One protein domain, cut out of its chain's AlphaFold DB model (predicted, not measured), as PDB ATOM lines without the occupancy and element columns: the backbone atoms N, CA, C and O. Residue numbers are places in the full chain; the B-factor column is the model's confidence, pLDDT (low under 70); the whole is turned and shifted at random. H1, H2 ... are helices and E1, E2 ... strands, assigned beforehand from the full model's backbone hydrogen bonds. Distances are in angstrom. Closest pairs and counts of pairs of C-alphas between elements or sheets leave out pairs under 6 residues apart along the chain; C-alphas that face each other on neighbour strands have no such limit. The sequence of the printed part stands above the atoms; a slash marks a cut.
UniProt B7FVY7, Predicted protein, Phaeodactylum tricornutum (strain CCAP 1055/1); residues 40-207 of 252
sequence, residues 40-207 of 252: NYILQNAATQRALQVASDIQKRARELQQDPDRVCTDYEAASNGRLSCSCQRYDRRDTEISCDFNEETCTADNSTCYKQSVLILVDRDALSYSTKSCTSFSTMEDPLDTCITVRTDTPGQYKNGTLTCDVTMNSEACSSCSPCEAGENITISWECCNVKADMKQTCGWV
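Overview. This is residues 40 to 207 of the 252 residues of the protein "Predicted protein" of Phaeodactylum tricornutum (strain CCAP 1055/1) (UniProt B7FVY7). A twisted wall of six antiparallel strands, E1 to E6, has two helices over one face: H2 packs on E1 at one edge, and the longer H1 runs more loosely over E3. At the other edge a small three-stranded sheet, E7 to E9, packs on E6, mainly through E7. The printed part has 168 residues, with two named helices followed by nine named strands. Its sheets run E1 E2 E3 E4 E5 E6 and E7 E8 E9, each a meander, every strand the antiparallel neighbour of the one before; the class is mixed, helices and strands, with H1 and H2 and the large sheet making two layers. The whole is compact, with a radius of gyration of the C-alphas of 16.2 A and spans of 46 by 34 by 29 A.

Arrangement. H1, residues 40 to 59, touches H2, residues 69 to 79, with its residues 51 to 58 alone, at a steep tilt of 45 degrees, opposite ways; their closest C-alphas, those of Ala 55 and Tyr 76, are 6.3 A apart. The large sheet holds E1, residues 84 to 90, E2, 96 to 102, E3, 114 to 123, E4, 129 to 138, E5, 145 to 153, and E6, 164 to 170. H1 and H2 are on the same face of it. H1 lies over E3 at a height over the sheet of 9.8 A, and H2 over E1 at 7.4 A; they run along the strands, at 20 and 15 degrees on the local plane. In both helices every O i to N i+4 pair is within hydrogen-bond range. Within hydrogen-bond range are N 87 and O 99 of E1 and E2 at 2.8 A, N 100 and O 119 of E2 and E3 at 2.8 A, N 118 and O 135 of E3 and E4 at 2.9 A, N 134 and O 149 of E4 and E5 at 2.8 A, and N 150 and O 167 of E5 and E6 at 2.8 A. The small sheet holds E7, residues 177 to 180, E8, 188 to 192, and E9, 201 to 206, with N 179 and O 190 at 2.9 A and N 202 and O 191 at 2.9 A. The closest C-alphas of E6 and E7, Cys 166 and Cys 178, are 5.6 A apart. H1 is apart from E7, E8 and E9.

Along the chain. H1 begins at C-alpha 40 (17.898, -6.860, -20.602) and is 28.0 A long; H2 measures 15.5 A. E3 measures 30.2 A, E4 and E5 26.5 A each. E9 ends at C-alpha 206 (9.465, -21.020, -23.411).

Size, cuts and confidence. The C-alphas of Arg 93 and Asp 110, the two farthest apart, are 47.7 A apart. The printed part has no cut, and the link from E2 to E3, 11 residues, is long. The mean pLDDT of the printed part is 79.5; residues 40 to 67, 79 to 80, 108 and 183 to 185 are under 70.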
ATOM      1  N   ASN A  40      18.733  -7.113 -21.779       44.66
ATOM      2  CA  ASN A  40      17.898  -6.860 -20.602       44.66
ATOM      3  C   ASN A  40      16.595  -7.679 -20.574       44.66
ATOM      4  O   ASN A  40      16.119  -8.025 -19.494       44.66
ATOM      5  N   TYR A  41      16.037  -8.032 -21.734       50.59
ATOM      6  CA  TYR A  41      14.886  -8.926 -21.854       50.59
ATOM      7  C   TYR A  41      15.256 -10.361 -21.422       50.59
ATOM      8  O   TYR A  41      14.489 -11.035 -20.736       50.59
ATOM      9  N   ILE A  42      16.480 -10.808 -21.729       52.12
ATOM     10  CA  ILE A  42      17.016 -12.110 -21.292       52.12
ATOM     11  C   ILE A  42      17.236 -12.131 -19.768       52.12
ATOM     12  O   ILE A  42      16.856 -13.090 -19.092       52.12
ATOM     13  N   LEU A  43      17.803 -11.058 -19.206       48.53
ATOM     14  CA  LEU A  43      18.072 -10.909 -17.766       48.53
ATOM     15  C   LEU A  43      16.807 -10.914 -16.898       48.53
ATOM     16  O   LEU A  43      16.819 -11.460 -15.792       48.53
ATOM     17  N   GLN A  44      15.720 -10.333 -17.393       50.59
ATOM     18  CA  GLN A  44      14.438 -10.315 -16.702       50.59
ATOM     19  C   GLN A  44      13.592 -11.542 -16.962       50.59
ATOM     20  O   GLN A  44      12.993 -12.003 -16.005       50.59
ATOM     21  N   ASN A  45      13.630 -12.162 -18.145       53.97
ATOM     22  CA  ASN A  45      13.106 -13.522 -18.275       53.97
ATOM     23  C   ASN A  45      13.792 -14.422 -17.231       53.97
ATOM     24  O   ASN A  45      13.127 -15.119 -16.481       53.97
ATOM     25  N   ALA A  46      15.105 -14.286 -17.015       57.84
ATOM     26  CA  ALA A  46      15.782 -14.969 -15.912       57.84
ATOM     27  C   ALA A  46      15.347 -14.511 -14.498       57.84
ATOM     28  O   ALA A  46      15.549 -15.258 -13.542       57.84
ATOM     29  N   ALA A  47      14.787 -13.310 -14.313       51.69
ATOM     30  CA  ALA A  47      14.239 -12.830 -13.038       51.69
ATOM     31  C   ALA A  47      12.802 -13.322 -12.804       51.69
ATOM     32  O   ALA A  47      12.529 -13.847 -11.729       51.69
ATOM     33  N   THR A  48      11.932 -13.245 -13.812       55.78
ATOM     34  CA  THR A  48      10.605 -13.867 -13.866       55.78
ATOM     35  C   THR A  48      10.736 -15.349 -13.583       55.78
ATOM     36  O   THR A  48      10.115 -15.873 -12.672       55.78
ATOM     37  N   GLN A  49      11.656 -16.021 -14.264       58.66
ATOM     38  CA  GLN A  49      11.868 -17.453 -14.122       58.66
ATOM     39  C   GLN A  49      12.502 -17.807 -12.785       58.66
ATOM     40  O   GLN A  49      12.150 -18.828 -12.210       58.66
ATOM     41  N   ARG A  50      13.350 -16.941 -12.214       60.28
ATOM     42  CA  ARG A  50      13.786 -17.087 -10.818       60.28
ATOM     43  C   ARG A  50      12.627 -16.925  -9.838       60.28
ATOM     44  O   ARG A  50      12.501 -17.756  -8.951       60.28
ATOM     45  N   ALA A  51      11.773 -15.919 -10.002       52.00
ATOM     46  CA  ALA A  51      10.609 -15.701  -9.145       52.00
ATOM     47  C   ALA A  51       9.619 -16.876  -9.220       52.00
ATOM     48  O   ALA A  51       9.121 -17.339  -8.200       52.00
ATOM     49  N   LEU A  52       9.413 -17.427 -10.416       57.59
ATOM     50  CA  LEU A  52       8.549 -18.580 -10.663       57.59
ATOM     51  C   LEU A  52       9.168 -19.897 -10.202       57.59
ATOM     52  O   LEU A  52       8.459 -20.764  -9.705       57.59
ATOM     53  N   GLN A  53      10.483 -20.059 -10.344       60.47
ATOM     54  CA  GLN A  53      11.211 -21.211  -9.815       60.47
ATOM     55  C   GLN A  53      11.144 -21.218  -8.288       60.47
ATOM     56  O   GLN A  53      10.846 -22.242  -7.680       60.47
ATOM     57  N   VAL A  54      11.346 -20.055  -7.674       55.59
ATOM     58  CA  VAL A  54      11.171 -19.855  -6.240       55.59
ATOM     59  C   VAL A  54       9.724 -20.150  -5.821       55.59
ATOM     60  O   VAL A  54       9.519 -20.906  -4.875       55.59
ATOM     61  N   ALA A  55       8.724 -19.668  -6.564       52.28
ATOM     62  CA  ALA A  55       7.312 -19.987  -6.338       52.28
ATOM     63  C   ALA A  55       7.013 -21.494  -6.456       52.28
ATOM     64  O   ALA A  55       6.331 -22.061  -5.605       52.28
ATOM     65  N   SER A  56       7.575 -22.168  -7.463       55.41
ATOM     66  CA  SER A  56       7.490 -23.621  -7.674       55.41
ATOM     67  C   SER A  56       8.070 -24.402  -6.491       55.41
ATOM     68  O   SER A  56       7.499 -25.396  -6.034       55.41
ATOM     69  N   ASP A  57       9.195 -23.942  -5.944       57.53
ATOM     70  CA  ASP A  57       9.841 -24.581  -4.799       57.53
ATOM     71  C   ASP A  57       9.109 -24.303  -3.470       57.53
ATOM     72  O   ASP A  57       9.159 -25.139  -2.563       57.53
ATOM     73  N   ILE A  58       8.360 -23.198  -3.371       51.72
ATOM     74  CA  ILE A  58       7.440 -22.897  -2.257       51.72
ATOM     75  C   ILE A  58       6.156 -23.724  -2.357       51.72
ATOM     76  O   ILE A  58       5.714 -24.275  -1.349       51.72
ATOM     77  N   GLN A  59       5.595 -23.905  -3.557       53.12
ATOM     78  CA  GLN A  59       4.430 -24.771  -3.795       53.12
ATOM     79  C   GLN A  59       4.681 -26.204  -3.301       53.12
ATOM     80  O   GLN A  59       3.827 -26.796  -2.646       53.12
ATOM     81  N   LYS A  60       5.900 -26.735  -3.480       57.47
ATOM     82  CA  LYS A  60       6.292 -28.054  -2.937       57.47
ATOM     83  C   LYS A  60       6.224 -28.143  -1.403       57.47
ATOM     84  O   LYS A  60       6.155 -29.247  -0.867       57.47
ATOM     85  N   ARG A  61       6.254 -27.011  -0.689       53.97
ATOM     86  CA  ARG A  61       6.180 -26.920   0.784       53.97
ATOM     87  C   ARG A  61       4.762 -26.638   1.299       53.97
ATOM     88  O   ARG A  61       4.519 -26.731   2.499       53.97
ATOM     89  N   ALA A  62       3.805 -26.348   0.417       51.75
ATOM     90  CA  ALA A  62       2.516 -25.747   0.761       51.75
ATOM     91  C   ALA A  62       1.432 -26.703   1.312       51.75
ATOM     92  O   ALA A  62       0.283 -26.289   1.471       51.75
ATOM     93  N   ARG A  63       1.779 -27.932   1.733       53.97
ATOM     94  CA  ARG A  63       0.856 -28.788   2.514       53.97
ATOM     95  C   ARG A  63       0.417 -28.151   3.841       53.97
ATOM     96  O   ARG A  63      -0.646 -28.495   4.347       53.97
ATOM     97  N   GLU A  64       1.204 -27.223   4.392       51.97
ATOM     98  CA  GLU A  64       0.909 -26.529   5.658       51.97
ATOM     99  C   GLU A  64       0.255 -25.145   5.468       51.97
ATOM    100  O   GLU A  64      -0.335 -24.612   6.405       51.97
ATOM    101  N   LEU A  65       0.323 -24.565   4.263       53.22
ATOM    102  CA  LEU A  65      -0.015 -23.155   4.000       53.22
ATOM    103  C   LEU A  65      -1.450 -22.938   3.490       53.22
ATOM    104  O   LEU A  65      -1.983 -21.840   3.553       53.22
ATOM    105  N   GLN A  66      -2.124 -24.002   3.060       56.19
ATOM    106  CA  GLN A  66      -3.511 -23.993   2.570       56.19
ATOM    107  C   GLN A  66      -4.558 -23.514   3.596       56.19
ATOM    108  O   GLN A  66      -5.681 -23.132   3.240       56.19
ATOM    109  N   GLN A  67      -4.218 -23.551   4.887       61.59
ATOM    110  CA  GLN A  67      -5.096 -23.045   5.943       61.59
ATOM    111  C   GLN A  67      -5.054 -21.517   6.065       61.59
ATOM    112  O   GLN A  67      -6.022 -20.952   6.573       61.59
ATOM    113  N   ASP A  68      -4.003 -20.870   5.554       75.62
ATOM    114  CA  ASP A  68      -3.733 -19.444   5.722       75.62
ATOM    115  C   ASP A  68      -3.187 -18.826   4.412       75.62
ATOM    116  O   ASP A  68      -1.975 -18.837   4.175       75.62
ATOM    117  N   PRO A  69      -4.068 -18.320   3.522       73.75
ATOM    118  CA  PRO A  69      -3.655 -17.730   2.248       73.75
ATOM    119  C   PRO A  69      -2.727 -16.517   2.426       73.75
ATOM    120  O   PRO A  69      -1.849 -16.305   1.592       73.75
ATOM    121  N   ASP A  70      -2.844 -15.769   3.525       81.00
ATOM    122  CA  ASP A  70      -1.982 -14.609   3.791       81.00
ATOM    123  C   ASP A  70      -0.530 -15.048   4.032       81.00
ATOM    124  O   ASP A  70       0.428 -14.396   3.599       81.00
ATOM    125  N   ARG A  71      -0.349 -16.217   4.655       76.81
ATOM    126  CA  ARG A  71       0.971 -16.822   4.837       76.81
ATOM    127  C   ARG A  71       1.594 -17.265   3.512       76.81
ATOM    128  O   ARG A  71       2.797 -17.093   3.339       76.81
ATOM    129  N   VAL A  72       0.795 -17.769   2.563       75.38
ATOM    130  CA  VAL A  72       1.278 -18.080   1.203       75.38
ATOM    131  C   VAL A  72       1.850 -16.822   0.553       75.38
ATOM    132  O   VAL A  72       2.969 -16.856   0.051       75.38
ATOM    133  N   CYS A  73       1.133 -15.699   0.614       80.31
ATOM    134  CA  CYS A  73       1.622 -14.442   0.049       80.31
ATOM    135  C   CYS A  73       2.891 -13.944   0.735       80.31
ATOM    136  O   CYS A  73       3.843 -13.581   0.050       80.31
ATOM    137  N   THR A  74       2.946 -14.017   2.066       82.12
ATOM    138  CA  THR A  74       4.148 -13.662   2.835       82.12
ATOM    139  C   THR A  74       5.362 -14.483   2.386       82.12
ATOM    140  O   THR A  74       6.448 -13.935   2.201       82.12
ATOM    141  N   ASP A  75       5.188 -15.787   2.153       75.12
ATOM    142  CA  ASP A  75       6.264 -16.660   1.680       75.12
ATOM    143  C   ASP A  75       6.692 -16.311   0.240       75.12
ATOM    144  O   ASP A  75       7.890 -16.290  -0.051       75.12
ATOM    145  N   TYR A  76       5.744 -15.981  -0.648       71.38
ATOM    146  CA  TYR A  76       6.036 -15.517  -2.014       71.38
ATOM    147  C   TYR A  76       6.822 -14.198  -2.016       71.38
ATOM    148  O   TYR A  76       7.850 -14.084  -2.694       71.38
ATOM    149  N   GLU A  77       6.384 -13.215  -1.231       79.25
ATOM    150  CA  GLU A  77       7.061 -11.925  -1.092       79.25
ATOM    151  C   GLU A  77       8.469 -12.102  -0.510       79.25
ATOM    152  O   GLU A  77       9.445 -11.600  -1.080       79.25
ATOM    153  N   ALA A  78       8.603 -12.880   0.571       78.19
ATOM    154  CA  ALA A  78       9.881 -13.149   1.222       78.19
ATOM    155  C   ALA A  78      10.873 -13.826   0.271       78.19
ATOM    156  O   ALA A  78      12.035 -13.427   0.183       78.19
ATOM    157  N   ALA A  79      10.421 -14.820  -0.486       68.94
ATOM    158  CA  ALA A  79      11.295 -15.566  -1.373       68.94
ATOM    159  C   ALA A  79      11.660 -14.793  -2.652       68.94
ATOM    160  O   ALA A  79      12.714 -15.025  -3.249       68.94
ATOM    161  N   SER A  80      10.846 -13.802  -3.027       69.19
ATOM    162  CA  SER A  80      11.213 -12.803  -4.033       69.19
ATOM    163  C   SER A  80      12.236 -11.771  -3.531       69.19
ATOM    164  O   SER A  80      12.656 -10.916  -4.310       69.19
ATOM    165  N   ASN A  81      12.649 -11.829  -2.256       74.12
ATOM    166  CA  ASN A  81      13.418 -10.793  -1.558       74.12
ATOM    167  C   ASN A  81      12.740  -9.411  -1.624       74.12
ATOM    168  O   ASN A  81      13.405  -8.400  -1.843       74.12
ATOM    169  N   GLY A  82      11.409  -9.374  -1.488       75.88
ATOM    170  CA  GLY A  82      10.619  -8.139  -1.531       75.88
ATOM    171  C   GLY A  82      10.518  -7.490  -2.915       75.88
ATOM    172  O   GLY A  82      10.162  -6.318  -3.016       75.88
ATOM    173  N   ARG A  83      10.845  -8.215  -3.993       75.56
ATOM    174  CA  ARG A  83      10.700  -7.714  -5.373       75.56
ATOM    175  C   ARG A  83       9.282  -7.863  -5.911       75.56
ATOM    176  O   ARG A  83       8.932  -7.181  -6.871       75.56
ATOM    177  N   LEU A  84       8.498  -8.748  -5.304       78.50
ATOM    178  CA  LEU A  84       7.073  -8.903  -5.547       78.50
ATOM    179  C   LEU A  84       6.275  -8.334  -4.374       78.50
ATOM    180  O   LEU A  84       6.717  -8.428  -3.227       78.50
ATOM    181  N   SER A  85       5.099  -7.795  -4.667       89.00
ATOM    182  CA  SER A  85       4.018  -7.623  -3.698       89.00
ATOM    183  C   SER A  85       2.860  -8.510  -4.122       89.00
ATOM    184  O   SER A  85       2.469  -8.492  -5.290       89.00
ATOM    185  N   CYS A  86       2.352  -9.323  -3.201       86.56
ATOM    186  CA  CYS A  86       1.368 -10.349  -3.501       86.56
ATOM    187  C   CYS A  86       0.090 -10.158  -2.681       86.56
ATOM    188  O   CYS A  86       0.120  -9.887  -1.484       86.56
ATOM    189  N   SER A  87      -1.050 -10.368  -3.330       91.44
ATOM    190  CA  SER A  87      -2.356 -10.509  -2.703       91.44
ATOM    191  C   SER A  87      -2.860 -11.931  -2.914       91.44
ATOM    192  O   SER A  87      -2.804 -12.462  -4.025       91.44
ATOM    193  N   CYS A  88      -3.329 -12.557  -1.838       87.81
ATOM    194  CA  CYS A  88      -3.809 -13.928  -1.854       87.81
ATOM    195  C   CYS A  88      -5.266 -13.927  -1.439       87.81
ATOM    196  O   CYS A  88      -5.630 -13.370  -0.406       87.81
ATOM    197  N   GLN A  89      -6.101 -14.587  -2.229       89.50
ATOM    198  CA  GLN A  89      -7.505 -14.751  -1.899       89.50
ATOM    199  C   GLN A  89      -7.953 -16.178  -2.166       89.50
ATOM    200  O   GLN A  89      -7.510 -16.841  -3.101       89.50
ATOM    201  N   ARG A  90      -8.869 -16.668  -1.333       85.25
ATOM    202  CA  ARG A  90      -9.572 -17.914  -1.632       85.25
ATOM    203  C   ARG A  90     -10.577 -17.646  -2.742       85.25
ATOM    204  O   ARG A  90     -11.521 -16.889  -2.535       85.25
ATOM    205  N   TYR A  91     -10.364 -18.272  -3.894       78.44
ATOM    206  CA  TYR A  91     -11.254 -18.160  -5.048       78.44
ATOM    207  C   TYR A  91     -12.511 -19.033  -4.861       78.44
ATOM    208  O   TYR A  91     -13.619 -18.634  -5.213       78.44
ATOM    209  N   ASP A  92     -12.359 -20.191  -4.208       78.38
ATOM    210  CA  ASP A  92     -13.436 -21.066  -3.719       78.38
ATOM    211  C   ASP A  92     -12.969 -21.772  -2.422       78.38
ATOM    212  O   ASP A  92     -11.860 -21.566  -1.932       78.38
ATOM    213  N   ARG A  93     -13.790 -22.655  -1.844       72.38
ATOM    214  CA  ARG A  93     -13.472 -23.542  -0.717       72.38
ATOM    215  C   ARG A  93     -12.237 -24.418  -0.936       72.38
ATOM    216  O   ARG A  93     -11.791 -25.033   0.031       72.38
ATOM    217  N   ARG A  94     -11.751 -24.557  -2.170       77.75
ATOM    218  CA  ARG A  94     -10.663 -25.480  -2.531       77.75
ATOM    219  C   ARG A  94      -9.450 -24.800  -3.145       77.75
ATOM    220  O   ARG A  94      -8.363 -25.343  -3.005       77.75
ATOM    221  N   ASP A  95      -9.636 -23.634  -3.750       85.06
ATOM    222  CA  ASP A  95      -8.623 -23.036  -4.606       85.06
ATOM    223  C   ASP A  95      -8.184 -21.686  -4.049       85.06
ATOM    224  O   ASP A  95      -8.983 -20.912  -3.509       85.06
ATOM    225  N   THR A  96      -6.893 -21.408  -4.192       85.00
ATOM    226  CA  THR A  96      -6.293 -20.134  -3.794       85.00
ATOM    227  C   THR A  96      -5.774 -19.433  -5.036       85.00
ATOM    228  O   THR A  96      -5.052 -20.022  -5.840       85.00
ATOM    229  N   GLU A  97      -6.155 -18.172  -5.180       89.69
ATOM    230  CA  GLU A  97      -5.600 -17.263  -6.164       89.69
ATOM    231  C   GLU A  97      -4.490 -16.446  -5.511       89.69
ATOM    232  O   GLU A  97      -4.671 -15.871  -4.437       89.69
ATOM    233  N   ILE A  98      -3.337 -16.420  -6.168       87.00
ATOM    234  CA  ILE A  98      -2.154 -15.670  -5.761       87.00
ATOM    235  C   ILE A  98      -1.880 -14.669  -6.875       87.00
ATOM    236  O   ILE A  98      -1.515 -15.074  -7.976       87.00
ATOM    237  N   SER A  99      -2.061 -13.380  -6.609       90.88
ATOM    238  CA  SER A  99      -1.779 -12.295  -7.551       90.88
ATOM    239  C   SER A  99      -0.566 -11.516  -7.071       90.88
ATOM    240  O   SER A  99      -0.632 -10.870  -6.032       90.88
ATOM    241  N   CYS A 100       0.530 -11.561  -7.817       87.00
ATOM    242  CA  CYS A 100       1.778 -10.886  -7.490       87.00
ATOM    243  C   CYS A 100       2.153  -9.863  -8.564       87.00
ATOM    244  O   CYS A 100       2.205 -10.192  -9.748       87.00
ATOM    245  N   ASP A 101       2.510  -8.658  -8.138       88.19
ATOM    246  CA  ASP A 101       3.056  -7.605  -8.990       88.19
ATOM    247  C   ASP A 101       4.539  -7.405  -8.694       88.19
ATOM    248  O   ASP A 101       4.961  -7.431  -7.537       88.19
ATOM    249  N   PHE A 102       5.344  -7.150  -9.726       81.19
ATOM    250  CA  PHE A 102       6.705  -6.667  -9.511       81.19
ATOM    251  C   PHE A 102       6.681  -5.218  -9.014       81.19
ATOM    252  O   PHE A 102       6.003  -4.358  -9.580       81.19
ATOM    253  N   ASN A 103       7.452  -4.947  -7.960       79.44
ATOM    254  CA  ASN A 103       7.511  -3.633  -7.312       79.44
ATOM    255  C   ASN A 103       8.269  -2.589  -8.145       79.44
ATOM    256  O   ASN A 103       8.064  -1.390  -7.968       79.44
ATOM    257  N   GLU A 104       9.127  -3.038  -9.060       77.19
ATOM    258  CA  GLU A 104       9.991  -2.187  -9.874       77.19
ATOM    259  C   GLU A 104       9.659  -2.350 -11.357       77.19
ATOM    260  O   GLU A 104       9.565  -3.465 -11.877       77.19
ATOM    261  N   GLU A 105       9.523  -1.221 -12.048       80.31
ATOM    262  CA  GLU A 105       9.577  -1.181 -13.504       80.31
ATOM    263  C   GLU A 105      11.025  -1.387 -13.957       80.31
ATOM    264  O   GLU A 105      11.968  -0.942 -13.301       80.31
ATOM    265  N   THR A 106      11.230  -2.098 -15.062       74.62
ATOM    266  CA  THR A 106      12.570  -2.345 -15.595       74.62
ATOM    267  C   THR A 106      12.706  -1.859 -17.012       74.62
ATOM    268  O   THR A 106      11.852  -2.125 -17.848       74.62
ATOM    269  N   CYS A 107      13.822  -1.186 -17.269       76.19
ATOM    270  CA  CYS A 107      14.111  -0.557 -18.542       76.19
ATOM    271  C   CYS A 107      15.293  -1.215 -19.265       76.19
ATOM    272  O   CYS A 107      16.179  -1.839 -18.666       76.19
ATOM    273  N   THR A 108      15.318  -1.073 -20.585       69.44
ATOM    274  CA  THR A 108      16.511  -1.293 -21.405       69.44
ATOM    275  C   THR A 108      17.630  -0.329 -20.986       69.44
ATOM    276  O   THR A 108      17.379   0.691 -20.350       69.44
ATOM    277  N   ALA A 109      18.890  -0.657 -21.294       73.44
ATOM    278  CA  ALA A 109      20.051   0.114 -20.825       73.44
ATOM    279  C   ALA A 109      20.067   1.571 -21.329       73.44
ATOM    280  O   ALA A 109      20.660   2.444 -20.704       73.44
ATOM    281  N   ASP A 110      19.408   1.819 -22.457       76.94
ATOM    282  CA  ASP A 110      19.194   3.123 -23.082       76.94
ATOM    283  C   ASP A 110      17.889   3.810 -22.628       76.94
ATOM    284  O   ASP A 110      17.570   4.887 -23.125       76.94
ATOM    285  N   ASN A 111      17.132   3.206 -21.702       77.50
ATOM    286  CA  ASN A 111      15.804   3.635 -21.251       77.50
ATOM    287  C   ASN A 111      14.761   3.794 -22.373       77.50
ATOM    288  O   ASN A 111      13.750   4.468 -22.177       77.50
ATOM    289  N   SER A 112      14.975   3.188 -23.544       74.06
ATOM    290  CA  SER A 112      14.015   3.267 -24.651       74.06
ATOM    291  C   SER A 112      12.754   2.446 -24.381       74.06
ATOM    292  O   SER A 112      11.657   2.865 -24.738       74.06
ATOM    293  N   THR A 113      12.880   1.302 -23.704       72.19
ATOM    294  CA  THR A 113      11.753   0.418 -23.378       72.19
ATOM    295  C   THR A 113      11.768   0.043 -21.904       72.19
ATOM    296  O   THR A 113      12.666  -0.662 -21.452       72.19
ATOM    297  N   CYS A 114      10.746   0.467 -21.170       81.50
ATOM    298  CA  CYS A 114      10.455   0.066 -19.807       81.50
ATOM    299  C   CYS A 114       9.226  -0.834 -19.770       81.50
ATOM    300  O   CYS A 114       8.308  -0.693 -20.582       81.50
ATOM    301  N   TYR A 115       9.220  -1.780 -18.839       79.81
ATOM    302  CA  TYR A 115       8.101  -2.682 -18.652       79.81
ATOM    303  C   TYR A 115       7.943  -3.129 -17.205       79.81
ATOM    304  O   TYR A 115       8.890  -3.156 -16.412       79.81
ATOM    305  N   LYS A 116       6.713  -3.516 -16.882       85.31
ATOM    306  CA  LYS A 116       6.296  -4.063 -15.595       85.31
ATOM    307  C   LYS A 116       5.615  -5.406 -15.817       85.31
ATOM    308  O   LYS A 116       4.906  -5.581 -16.806       85.31
ATOM    309  N   GLN A 117       5.820  -6.339 -14.894       83.69
ATOM    310  CA  GLN A 117       5.194  -7.655 -14.946       83.69
ATOM    311  C   GLN A 117       4.279  -7.903 -13.750       83.69
ATOM    312  O   GLN A 117       4.520  -7.397 -12.651       83.69
ATOM    313  N   SER A 118       3.270  -8.737 -13.972       88.19
ATOM    314  CA  SER A 118       2.457  -9.347 -12.926       88.19
ATOM    315  C   SER A 118       2.221 -10.823 -13.224       88.19
ATOM    316  O   SER A 118       2.302 -11.271 -14.373       88.19
ATOM    317  N   VAL A 119       1.955 -11.598 -12.178       86.62
ATOM    318  CA  VAL A 119       1.630 -13.017 -12.285       86.62
ATOM    319  C   VAL A 119       0.442 -13.326 -11.390       86.62
ATOM    320  O   VAL A 119       0.452 -13.006 -10.208       86.62
ATOM    321  N   LEU A 120      -0.557 -13.999 -11.949       90.44
ATOM    322  CA  LEU A 120      -1.676 -14.579 -11.226       90.44
ATOM    323  C   LEU A 120      -1.596 -16.098 -11.335       90.44
ATOM    324  O   LEU A 120      -1.487 -16.643 -12.433       90.44
ATOM    325  N   ILE A 121      -1.646 -16.787 -10.201       87.00
ATOM    326  CA  ILE A 121      -1.547 -18.242 -10.112       87.00
ATOM    327  C   ILE A 121      -2.794 -18.763  -9.408       87.00
ATOM    328  O   ILE A 121      -3.102 -18.337  -8.296       87.00
ATOM    329  N   LEU A 122      -3.481 -19.713 -10.039       88.38
ATOM    330  CA  LEU A 122      -4.521 -20.509  -9.399       88.38
ATOM    331  C   LEU A 122      -3.937 -21.860  -9.009       88.38
ATOM    332  O   LEU A 122      -3.438 -22.611  -9.857       88.38
ATOM    333  N   VAL A 123      -4.003 -22.154  -7.714       84.56
ATOM    334  CA  VAL A 123      -3.585 -23.434  -7.144       84.56
ATOM    335  C   VAL A 123      -4.780 -24.187  -6.577       84.56
ATOM    336  O   VAL A 123      -5.704 -23.580  -6.029       84.56
ATOM    337  N   ASP A 124      -4.750 -25.510  -6.708       83.88
ATOM    338  CA  ASP A 124      -5.754 -26.399  -6.129       83.88
ATOM    339  C   ASP A 124      -5.552 -26.592  -4.614       83.88
ATOM    340  O   ASP A 124      -4.654 -26.011  -3.996       83.88
ATOM    341  N   ARG A 125      -6.357 -27.475  -4.010       76.38
ATOM    342  CA  ARG A 125      -6.275 -27.841  -2.582       76.38
ATOM    343  C   ARG A 125      -4.971 -28.538  -2.155       76.38
ATOM    344  O   ARG A 125      -4.732 -28.754  -0.970       76.38
ATOM    345  N   ASP A 126      -4.189 -29.005  -3.119       74.62
ATOM    346  CA  ASP A 126      -2.920 -29.694  -2.911       74.62
ATOM    347  C   ASP A 126      -1.740 -28.746  -3.235       74.62
ATOM    348  O   ASP A 126      -0.579 -29.157  -3.226       74.62
ATOM    349  N   ALA A 127      -2.045 -27.453  -3.432       73.69
ATOM    350  CA  ALA A 127      -1.151 -26.350  -3.774       73.69
ATOM    351  C   ALA A 127      -0.417 -26.536  -5.109       73.69
ATOM    352  O   ALA A 127       0.658 -25.972  -5.331       73.69
ATOM    353  N   LEU A 128      -1.009 -27.320  -6.003       79.25
ATOM    354  CA  LEU A 128      -0.513 -27.542  -7.346       79.25
ATOM    355  C   LEU A 128      -1.165 -26.523  -8.279       79.25
ATOM    356  O   LEU A 128      -2.389 -26.382  -8.311       79.25
ATOM    357  N   SER A 129      -0.348 -25.790  -9.037       83.56
ATOM    358  CA  SER A 129      -0.881 -24.807  -9.977       83.56
ATOM    359  C   SER A 129      -1.516 -25.497 -11.182       83.56
ATOM    360  O   SER A 129      -0.955 -26.443 -11.737       83.56
ATOM    361  N   TYR A 130      -2.691 -25.032 -11.590       87.69
ATOM    362  CA  TYR A 130      -3.375 -25.527 -12.793       87.69
ATOM    363  C   TYR A 130      -3.672 -24.417 -13.804       87.69
ATOM    364  O   TYR A 130      -4.003 -24.701 -14.954       87.69
ATOM    365  N   SER A 131      -3.529 -23.155 -13.396       92.00
ATOM    366  CA  SER A 131      -3.609 -21.994 -14.273       92.00
ATOM    367  C   SER A 131      -2.640 -20.921 -13.806       92.00
ATOM    368  O   SER A 131      -2.658 -20.534 -12.637       92.00
ATOM    369  N   THR A 132      -1.863 -20.387 -14.739       90.38
ATOM    370  CA  THR A 132      -0.938 -19.289 -14.487       90.38
ATOM    371  C   THR A 132      -1.081 -18.246 -15.580       90.38
ATOM    372  O   THR A 132      -0.941 -18.554 -16.762       90.38
ATOM    373  N   LYS A 133      -1.369 -17.007 -15.187       93.38
ATOM    374  CA  LYS A 133      -1.471 -15.845 -16.065       93.38
ATOM    375  C   LYS A 133      -0.305 -14.907 -15.795       93.38
ATOM    376  O   LYS A 133      -0.135 -14.456 -14.671       93.38
ATOM    377  N   SER A 134       0.474 -14.593 -16.817       90.38
ATOM    378  CA  SER A 134       1.587 -13.649 -16.751       90.38
ATOM    379  C   SER A 134       1.273 -12.452 -17.633       90.38
ATOM    380  O   SER A 134       1.050 -12.630 -18.828       90.38
ATOM    381  N   CYS A 135       1.241 -11.250 -17.060       92.06
ATOM    382  CA  CYS A 135       1.035 -10.010 -17.805       92.06
ATOM    383  C   CYS A 135       2.321  -9.194 -17.859       92.06
ATOM    384  O   CYS A 135       3.056  -9.119 -16.878       92.06
ATOM    385  N   THR A 136       2.591  -8.588 -19.012       89.00
ATOM    386  CA  THR A 136       3.706  -7.665 -19.233       89.00
ATOM    387  C   THR A 136       3.182  -6.399 -19.888       89.00
ATOM    388  O   THR A 136       2.676  -6.449 -21.006       89.00
ATOM    389  N   SER A 137       3.358  -5.274 -19.203       89.88
ATOM    390  CA  SER A 137       3.020  -3.943 -19.696       89.88
ATOM    391  C   SER A 137       4.296  -3.211 -20.087       89.88
ATOM    392  O   SER A 137       5.131  -2.963 -19.224       89.88
ATOM    393  N   PHE A 138       4.426  -2.830 -21.353       84.12
ATOM    394  CA  PHE A 138       5.498  -2.011 -21.911       84.12
ATOM    395  C   PHE A 138       5.042  -0.547 -21.955       84.12
ATOM    396  O   PHE A 138       4.096  -0.214 -22.669       84.12
ATOM    397  N   SER A 139       5.679   0.325 -21.173       79.56
ATOM    398  CA  SER A 139       5.183   1.674 -20.856       79.56
ATOM    399  C   SER A 139       5.828   2.803 -21.664       79.56
ATOM    400  O   SER A 139       5.179   3.819 -21.898       79.56
ATOM    401  N   THR A 140       7.083   2.651 -22.100       73.12
ATOM    402  CA  THR A 140       7.826   3.715 -22.812       73.12
ATOM    403  C   THR A 140       7.955   3.487 -24.315       73.12
ATOM    404  O   THR A 140       8.644   4.247 -24.993       73.12
ATOM    405  N   MET A 141       7.301   2.456 -24.851       71.81
ATOM    406  CA  MET A 141       7.192   2.276 -26.296       71.81
ATOM    407  C   MET A 141       6.302   3.375 -26.891       71.81
ATOM    408  O   MET A 141       5.358   3.821 -26.241       71.81
ATOM    409  N   GLU A 142       6.583   3.786 -28.134       71.69
ATOM    410  CA  GLU A 142       5.760   4.760 -28.880       71.69
ATOM    411  C   GLU A 142       4.279   4.348 -28.897       71.69
ATOM    412  O   GLU A 142       3.395   5.178 -28.701       71.69
ATOM    413  N   ASP A 143       4.048   3.038 -29.003       75.06
ATOM    414  CA  ASP A 143       2.768   2.390 -28.759       75.06
ATOM    415  C   ASP A 143       2.897   1.478 -27.531       75.06
ATOM    416  O   ASP A 143       3.477   0.391 -27.658       75.06
ATOM    417  N   PRO A 144       2.369   1.865 -26.357       79.75
ATOM    418  CA  PRO A 144       2.333   0.990 -25.195       79.75
ATOM    419  C   PRO A 144       1.645  -0.339 -25.515       79.75
ATOM    420  O   PRO A 144       0.654  -0.390 -26.251       79.75
ATOM    421  N   LEU A 145       2.182  -1.418 -24.957       86.44
ATOM    422  CA  LEU A 145       1.680  -2.772 -25.169       86.44
ATOM    423  C   LEU A 145       1.430  -3.429 -23.828       86.44
ATOM    424  O   LEU A 145       2.328  -3.487 -22.999       86.44
ATOM    425  N   ASP A 146       0.243  -3.979 -23.636       92.25
ATOM    426  CA  ASP A 146      -0.044  -4.864 -22.514       92.25
ATOM    427  C   ASP A 146      -0.337  -6.256 -23.055       92.25
ATOM    428  O   ASP A 146      -1.229  -6.431 -23.881       92.25
ATOM    429  N   THR A 147       0.448  -7.248 -22.654       92.50
ATOM    430  CA  THR A 147       0.283  -8.629 -23.110       92.50
ATOM    431  C   THR A 147       0.139  -9.542 -21.913       92.50
ATOM    432  O   THR A 147       1.050  -9.639 -21.094       92.50
ATOM    433  N   CYS A 148      -0.977 -10.262 -21.842       95.12
ATOM    434  CA  CYS A 148      -1.198 -11.297 -20.845       95.12
ATOM    435  C   CYS A 148      -1.275 -12.665 -21.506       95.12
ATOM    436  O   CYS A 148      -2.089 -12.879 -22.399       95.12
ATOM    437  N   ILE A 149      -0.486 -13.607 -21.004       94.38
ATOM    438  CA  ILE A 149      -0.489 -14.999 -21.440       94.38
ATOM    439  C   ILE A 149      -0.986 -15.851 -20.282       94.38
ATOM    440  O   ILE A 149      -0.420 -15.807 -19.194       94.38
ATOM    441  N   THR A 150      -2.040 -16.627 -20.509       95.81
ATOM    442  CA  THR A 150      -2.543 -17.611 -19.549       95.81
ATOM    443  C   THR A 150      -2.215 -19.002 -20.050       95.81
ATOM    444  O   THR A 150      -2.628 -19.359 -21.146       95.81
ATOM    445  N   VAL A 151      -1.517 -19.798 -19.249       93.19
ATOM    446  CA  VAL A 151      -1.269 -21.215 -19.517       93.19
ATOM    447  C   VAL A 151      -2.006 -22.035 -18.475       93.19
ATOM    448  O   VAL A 151      -1.950 -21.732 -17.283       93.19
ATOM    449  N   ARG A 152      -2.697 -23.082 -18.920       94.38
ATOM    450  CA  ARG A 152      -3.427 -24.003 -18.049       94.38
ATOM    451  C   ARG A 152      -3.047 -25.438 -18.349       94.38
ATOM    452  O   ARG A 152      -2.735 -25.775 -19.490       94.38
ATOM    453  N   THR A 153      -3.128 -26.270 -17.322       91.31
ATOM    454  CA  THR A 153      -2.996 -27.721 -17.428       91.31
ATOM    455  C   THR A 153      -4.256 -28.389 -16.888       91.31
ATOM    456  O   THR A 153      -4.854 -27.916 -15.923       91.31
ATOM    457  N   ASP A 154      -4.674 -29.479 -17.525       90.12
ATOM    458  CA  ASP A 154      -5.790 -30.310 -17.058       90.12
ATOM    459  C   ASP A 154      -5.484 -31.028 -15.734       90.12
ATOM    460  O   ASP A 154      -6.391 -31.370 -14.975       90.12
ATOM    461  N   THR A 155      -4.198 -31.230 -15.451       89.69
ATOM    462  CA  THR A 155      -3.701 -31.955 -14.291       89.69
ATOM    463  C   THR A 155      -2.819 -31.015 -13.468       89.69
ATOM    464  O   THR A 155      -1.699 -30.714 -13.895       89.69
ATOM    465  N   PRO A 156      -3.276 -30.557 -12.285       86.62
ATOM    466  CA  PRO A 156      -2.525 -29.628 -11.449       86.62
ATOM    467  C   PRO A 156      -1.061 -30.053 -11.250       86.62
ATOM    468  O   PRO A 156      -0.753 -31.208 -10.949       86.62
ATOM    469  N   GLY A 157      -0.139 -29.114 -11.457       80.19
ATOM    470  CA  GLY A 157       1.307 -29.317 -11.337       80.19
ATOM    471  C   GLY A 157       1.965 -30.086 -12.491       80.19
ATOM    472  O   GLY A 157       3.183 -30.261 -12.477       80.19
ATOM    473  N   GLN A 158       1.213 -30.537 -13.500       86.00
ATOM    474  CA  GLN A 158       1.736 -31.287 -14.648       86.00
ATOM    475  C   GLN A 158       1.711 -30.445 -15.927       86.00
ATOM    476  O   GLN A 158       1.075 -30.813 -16.909       86.00
ATOM    477  N   TYR A 159       2.431 -29.321 -15.968       83.62
ATOM    478  CA  TYR A 159       2.537 -28.560 -17.220       83.62
ATOM    479  C   TYR A 159       3.338 -29.310 -18.290       83.62
ATOM    480  O   TYR A 159       3.063 -29.174 -19.469       83.62
ATOM    481  N   LYS A 160       4.317 -30.137 -17.905       83.12
ATOM    482  CA  LYS A 160       5.155 -30.866 -18.874       83.12
ATOM    483  C   LYS A 160       4.473 -32.099 -19.466       83.12
ATOM    484  O   LYS A 160       4.681 -32.401 -20.633       83.12
ATOM    485  N   ASN A 161       3.714 -32.823 -18.647       83.56
ATOM    486  CA  ASN A 161       3.150 -34.126 -19.014       83.56
ATOM    487  C   ASN A 161       1.620 -34.111 -19.155       83.56
ATOM    488  O   ASN A 161       1.048 -35.126 -19.542       83.56
ATOM    489  N   GLY A 162       0.962 -33.016 -18.770       83.19
ATOM    490  CA  GLY A 162      -0.487 -32.852 -18.860       83.19
ATOM    491  C   GLY A 162      -0.924 -32.223 -20.178       83.19
ATOM    492  O   GLY A 162      -0.100 -31.778 -20.983       83.19
ATOM    493  N   THR A 163      -2.236 -32.164 -20.389       88.62
ATOM    494  CA  THR A 163      -2.806 -31.469 -21.546       88.62
ATOM    495  C   THR A 163      -2.739 -29.971 -21.298       88.62
ATOM    496  O   THR A 163      -3.382 -29.452 -20.383       88.62
ATOM    497  N   LEU A 164      -1.970 -29.270 -22.128       91.00
ATOM    498  CA  LEU A 164      -1.814 -27.827 -22.036       91.00
ATOM    499  C   LEU A 164      -2.816 -27.085 -22.909       91.00
ATOM    500  O   LEU A 164      -3.039 -27.427 -24.068       91.00
ATOM    501  N   THR A 165      -3.345 -25.999 -22.363       94.19
ATOM    502  CA  THR A 165      -4.079 -24.983 -23.120       94.19
ATOM    503  C   THR A 165      -3.500 -23.616 -22.801       94.19
ATOM    504  O   THR A 165      -2.912 -23.414 -21.735       94.19
ATOM    505  N   CYS A 166      -3.643 -22.672 -23.722       95.94
ATOM    506  CA  CYS A 166      -3.218 -21.308 -23.477       95.94
ATOM    507  C   CYS A 166      -4.151 -20.297 -24.133       95.94
ATOM    508  O   CYS A 166      -4.785 -20.598 -25.139       95.94
ATOM    509  N   ASP A 167      -4.212 -19.107 -23.542       97.12
ATOM    510  CA  ASP A 167      -4.885 -17.931 -24.084       97.12
ATOM    511  C   ASP A 167      -3.918 -16.754 -24.031       97.12
ATOM    512  O   ASP A 167      -3.161 -16.613 -23.066       97.12
ATOM    513  N   VAL A 168      -3.985 -15.871 -25.024       96.88
ATOM    514  CA  VAL A 168      -3.220 -14.622 -25.024       96.88
ATOM    515  C   VAL A 168      -4.160 -13.461 -25.281       96.88
ATOM    516  O   VAL A 168      -5.040 -13.536 -26.139       96.88
ATOM    517  N   THR A 169      -3.970 -12.385 -24.529       97.06
ATOM    518  CA  THR A 169      -4.610 -11.100 -24.790       97.06
ATOM    519  C   THR A 169      -3.550 -10.035 -24.980       97.06
ATOM    520  O   THR A 169      -2.598  -9.983 -24.201       97.06
ATOM    521  N   MET A 170      -3.754  -9.158 -25.954       94.56
ATOM    522  CA  MET A 170      -2.941  -7.973 -26.191       94.56
ATOM    523  C   MET A 170      -3.837  -6.740 -26.117       94.56
ATOM    524  O   MET A 170      -4.889  -6.714 -26.744       94.56
ATOM    525  N   ASN A 171      -3.458  -5.733 -25.331       93.56
ATOM    526  CA  ASN A 171      -4.233  -4.511 -25.103       93.56
ATOM    527  C   ASN A 171      -5.701  -4.791 -24.727       93.56
ATOM    528  O   ASN A 171      -6.615  -4.102 -25.166       93.56
ATOM    529  N   SER A 172      -5.921  -5.812 -23.890       93.31
ATOM    530  CA  SER A 172      -7.244  -6.329 -23.487       93.31
ATOM    531  C   SER A 172      -8.077  -7.011 -24.584       93.31
ATOM    532  O   SER A 172      -9.203  -7.426 -24.315       93.31
ATOM    533  N   GLU A 173      -7.539  -7.197 -25.788       96.38
ATOM    534  CA  GLU A 173      -8.185  -7.929 -26.879       96.38
ATOM    535  C   GLU A 173      -7.612  -9.343 -27.005       96.38
ATOM    536  O   GLU A 173      -6.411  -9.562 -26.846       96.38
ATOM    537  N   ALA A 174      -8.469 -10.330 -27.274       96.06
ATOM    538  CA  ALA A 174      -8.034 -11.711 -27.451       96.06
ATOM    539  C   ALA A 174      -7.227 -11.868 -28.743       96.06
ATOM    540  O   ALA A 174      -7.618 -11.378 -29.805       96.06
ATOM    541  N   CYS A 175      -6.115 -12.585 -28.656       95.25
ATOM    542  CA  CYS A 175      -5.305 -12.926 -29.812       95.25
ATOM    543  C   CYS A 175      -5.962 -14.034 -30.641       95.25
ATOM    544  O   CYS A 175      -6.790 -14.802 -30.151       95.25
ATOM    545  N   SER A 176      -5.595 -14.108 -31.916       93.94
ATOM    546  CA  SER A 176      -6.202 -15.030 -32.878       93.94
ATOM    547  C   SER A 176      -5.943 -16.502 -32.559       93.94
ATOM    548  O   SER A 176      -6.801 -17.344 -32.828       93.94
ATOM    549  N   SER A 177      -4.782 -16.821 -31.985       94.75
ATOM    550  CA  SER A 177      -4.426 -18.190 -31.631       94.75
ATOM    551  C   SER A 177      -3.421 -18.254 -30.482       94.75
ATOM    552  O   SER A 177      -2.600 -17.354 -30.288       94.75
ATOM    553  N   CYS A 178      -3.492 -19.351 -29.728       95.94
ATOM    554  CA  CYS A 178      -2.442 -19.809 -28.832       95.94
ATOM    555  C   CYS A 178      -2.459 -21.337 -28.801       95.94
ATOM    556  O   CYS A 178      -3.521 -21.946 -28.654       95.94
ATOM    557  N   SER A 179      -1.298 -21.967 -28.950       94.94
ATOM    558  CA  SER A 179      -1.178 -23.423 -28.936       94.94
ATOM    559  C   SER A 179       0.140 -23.878 -28.313       94.94
ATOM    560  O   SER A 179       1.177 -23.261 -28.573       94.94
ATOM    561  N   PRO A 180       0.146 -24.983 -27.546       92.06
ATOM    562  CA  PRO A 180       1.391 -25.624 -27.145       92.06
ATOM    563  C   PRO A 180       2.160 -26.105 -28.380       92.06
ATOM    564  O   PRO A 180       1.562 -26.565 -29.352       92.06
ATOM    565  N   CYS A 181       3.484 -25.998 -28.343       90.38
ATOM    566  CA  CYS A 181       4.341 -26.586 -29.365       90.38
ATOM    567  C   CYS A 181       4.780 -27.995 -28.971       90.38
ATOM    568  O   CYS A 181       4.980 -28.302 -27.793       90.38
ATOM    569  N   GLU A 182       5.008 -28.842 -29.972       76.19
ATOM    570  CA  GLU A 182       5.717 -30.102 -29.777       76.19
ATOM    571  C   GLU A 182       7.201 -29.805 -29.534       76.19
ATOM    572  O   GLU A 182       7.930 -29.467 -30.466       76.19
ATOM    573  N   ALA A 183       7.677 -29.899 -28.289       57.41
ATOM    574  CA  ALA A 183       9.096 -29.674 -28.019       57.41
ATOM    575  C   ALA A 183       9.632 -30.473 -26.824       57.41
ATOM    576  O   ALA A 183       9.555 -30.044 -25.682       57.41
ATOM    577  N   GLY A 184      10.290 -31.600 -27.112       64.12
ATOM    578  CA  GLY A 184      11.350 -32.186 -26.278       64.12
ATOM    579  C   GLY A 184      11.156 -32.142 -24.753       64.12
ATOM    580  O   GLY A 184      10.150 -32.589 -24.213       64.12
ATOM    581  N   GLU A 185      12.174 -31.667 -24.028       69.94
ATOM    582  CA  GLU A 185      12.166 -31.647 -22.558       69.94
ATOM    583  C   GLU A 185      11.484 -30.413 -21.942       69.94
ATOM    584  O   GLU A 185      11.261 -30.409 -20.726       69.94
ATOM    585  N   ASN A 186      11.149 -29.395 -22.742       76.69
ATOM    586  CA  ASN A 186      10.718 -28.075 -22.278       76.69
ATOM    587  C   ASN A 186       9.312 -27.731 -22.768       76.69
ATOM    588  O   ASN A 186       8.979 -27.930 -23.929       76.69
ATOM    589  N   ILE A 187       8.506 -27.119 -21.905       84.00
ATOM    590  CA  ILE A 187       7.183 -26.636 -22.298       84.00
ATOM    591  C   ILE A 187       7.351 -25.365 -23.127       84.00
ATOM    592  O   ILE A 187       8.070 -24.448 -22.726       84.00
ATOM    593  N   THR A 188       6.693 -25.302 -24.279       90.25
ATOM    594  CA  THR A 188       6.726 -24.135 -25.166       90.25
ATOM    595  C   THR A 188       5.343 -23.873 -25.755       90.25
ATOM    596  O   THR A 188       4.538 -24.795 -25.897       90.25
ATOM    597  N   ILE A 189       5.055 -22.613 -26.078       92.44
ATOM    598  CA  ILE A 189       3.797 -22.185 -26.708       92.44
ATOM    599  C   ILE A 189       4.080 -21.242 -27.877       92.44
ATOM    600  O   ILE A 189       5.004 -20.423 -27.825       92.44
ATOM    601  N   SER A 190       3.247 -21.335 -28.909       94.06
ATOM    602  CA  SER A 190       3.133 -20.329 -29.965       94.06
ATOM    603  C   SER A 190       1.843 -19.548 -29.800       94.06
ATOM    604  O   SER A 190       0.839 -20.099 -29.344       94.06
ATOM    605  N   TRP A 191       1.855 -18.282 -30.193       94.56
ATOM    606  CA  TRP A 191       0.660 -17.448 -30.225       94.56
ATOM    607  C   TRP A 191       0.772 -16.368 -31.296       94.56
ATOM    608  O   TRP A 191       1.868 -15.941 -31.658       94.56
ATOM    609  N   GLU A 192      -0.378 -15.914 -31.792       93.31
ATOM    610  CA  GLU A 192      -0.470 -14.888 -32.832       93.31
ATOM    611  C   GLU A 192      -1.533 -13.846 -32.460       93.31
ATOM    612  O   GLU A 192      -2.726 -14.149 -32.382       93.31
ATOM    613  N   CYS A 193      -1.109 -12.597 -32.268       92.69
ATOM    614  CA  CYS A 193      -1.952 -11.448 -31.912       92.69
ATOM    615  C   CYS A 193      -2.129 -10.467 -33.079       92.69
ATOM    616  O   CYS A 193      -2.418  -9.288 -32.882       92.69
ATOM    617  N   CYS A 194      -1.971 -10.943 -34.312       89.25
ATOM    618  CA  CYS A 194      -1.994 -10.094 -35.501       89.25
ATOM    619  C   CYS A 194      -3.349  -9.460 -35.814       89.25
ATOM    620  O   CYS A 194      -3.416  -8.471 -36.540       89.25
ATOM    621  N   ASN A 195      -4.425 -10.013 -35.255       90.25
ATOM    622  CA  ASN A 195      -5.746  -9.396 -35.270       90.25
ATOM    623  C   ASN A 195      -5.824  -8.130 -34.399       90.25
ATOM    624  O   ASN A 195      -6.726  -7.329 -34.614       90.25
ATOM    625  N   VAL A 196      -4.904  -7.963 -33.443       89.44
ATOM    626  CA  VAL A 196      -4.805  -6.795 -32.554       89.44
ATOM    627  C   VAL A 196      -3.729  -5.833 -33.055       89.44
ATOM    628  O   VAL A 196      -3.980  -4.643 -33.234       89.44
ATOM    629  N   LYS A 197      -2.517  -6.341 -33.313       86.44
ATOM    630  CA  LYS A 197      -1.393  -5.544 -33.815       86.44
ATOM    631  C   LYS A 197      -0.575  -6.349 -34.815       86.44
ATOM    632  O   LYS A 197      -0.174  -7.471 -34.523       86.44
ATOM    633  N   ALA A 198      -0.340  -5.762 -35.990       84.25
ATOM    634  CA  ALA A 198       0.394  -6.406 -37.074       84.25
ATOM    635  C   ALA A 198       1.747  -6.946 -36.592       84.25
ATOM    636  O   ALA A 198       2.412  -6.322 -35.768       84.25
ATOM    637  N   ASP A 199       2.121  -8.109 -37.115       82.94
ATOM    638  CA  ASP A 199       3.409  -8.761 -36.880       82.94
ATOM    639  C   ASP A 199       3.719  -9.120 -35.414       82.94
ATOM    640  O   ASP A 199       4.850  -9.460 -35.075       82.94
ATOM    641  N   MET A 200       2.705  -9.123 -34.541       86.75
ATOM    642  CA  MET A 200       2.838  -9.579 -33.159       86.75
ATOM    643  C   MET A 200       2.548 -11.072 -33.041       86.75
ATOM    644  O   MET A 200       1.396 -11.494 -32.901       86.75
ATOM    645  N   LYS A 201       3.610 -11.874 -33.069       89.81
ATOM    646  CA  LYS A 201       3.564 -13.327 -32.876       89.81
ATOM    647  C   LYS A 201       4.774 -13.821 -32.084       89.81
ATOM    648  O   LYS A 201       5.795 -13.138 -32.021       89.81
ATOM    649  N   GLN A 202       4.642 -15.013 -31.518       89.25
ATOM    650  CA  GLN A 202       5.718 -15.778 -30.893       89.25
ATOM    651  C   GLN A 202       5.680 -17.205 -31.427       89.25
ATOM    652  O   GLN A 202       4.636 -17.860 -31.347       89.25
ATOM    653  N   THR A 203       6.829 -17.721 -31.849       89.94
ATOM    654  CA  THR A 203       6.981 -19.119 -32.252       89.94
ATOM    655  C   THR A 203       7.691 -19.916 -31.162       89.94
ATOM    656  O   THR A 203       8.879 -19.741 -30.905       89.94
ATOM    657  N   CYS A 204       6.956 -20.828 -30.526       90.12
ATOM    658  CA  CYS A 204       7.454 -21.806 -29.553       90.12
ATOM    659  C   CYS A 204       8.356 -21.220 -28.456       90.12
ATOM    660  O   CYS A 204       9.373 -21.806 -28.078       90.12
ATOM    661  N   GLY A 205       7.949 -20.075 -27.913       87.12
ATOM    662  CA  GLY A 205       8.609 -19.465 -26.767       87.12
ATOM    663  C   GLY A 205       8.423 -20.294 -25.499       87.12
ATOM    664  O   GLY A 205       7.470 -21.067 -25.354       87.12
ATOM    665  N   TRP A 206       9.374 -20.156 -24.581       84.50
ATOM    666  CA  TRP A 206       9.465 -21.020 -23.411       84.50
ATOM    667  C   TRP A 206       8.408 -20.708 -22.348       84.50
ATOM    668  O   TRP A 206       8.083 -19.553 -22.064       84.50
ATOM    669  N   VAL A 207       7.913 -21.768 -21.714       82.62
ATOM    670  CA  VAL A 207       7.017 -21.710 -20.565       82.62
ATOM    671  C   VAL A 207       7.707 -22.358 -19.373       82.62
ATOM    672  O   VAL A 207       8.215 -23.480 -19.450       82.62
TER     673      VAL A 207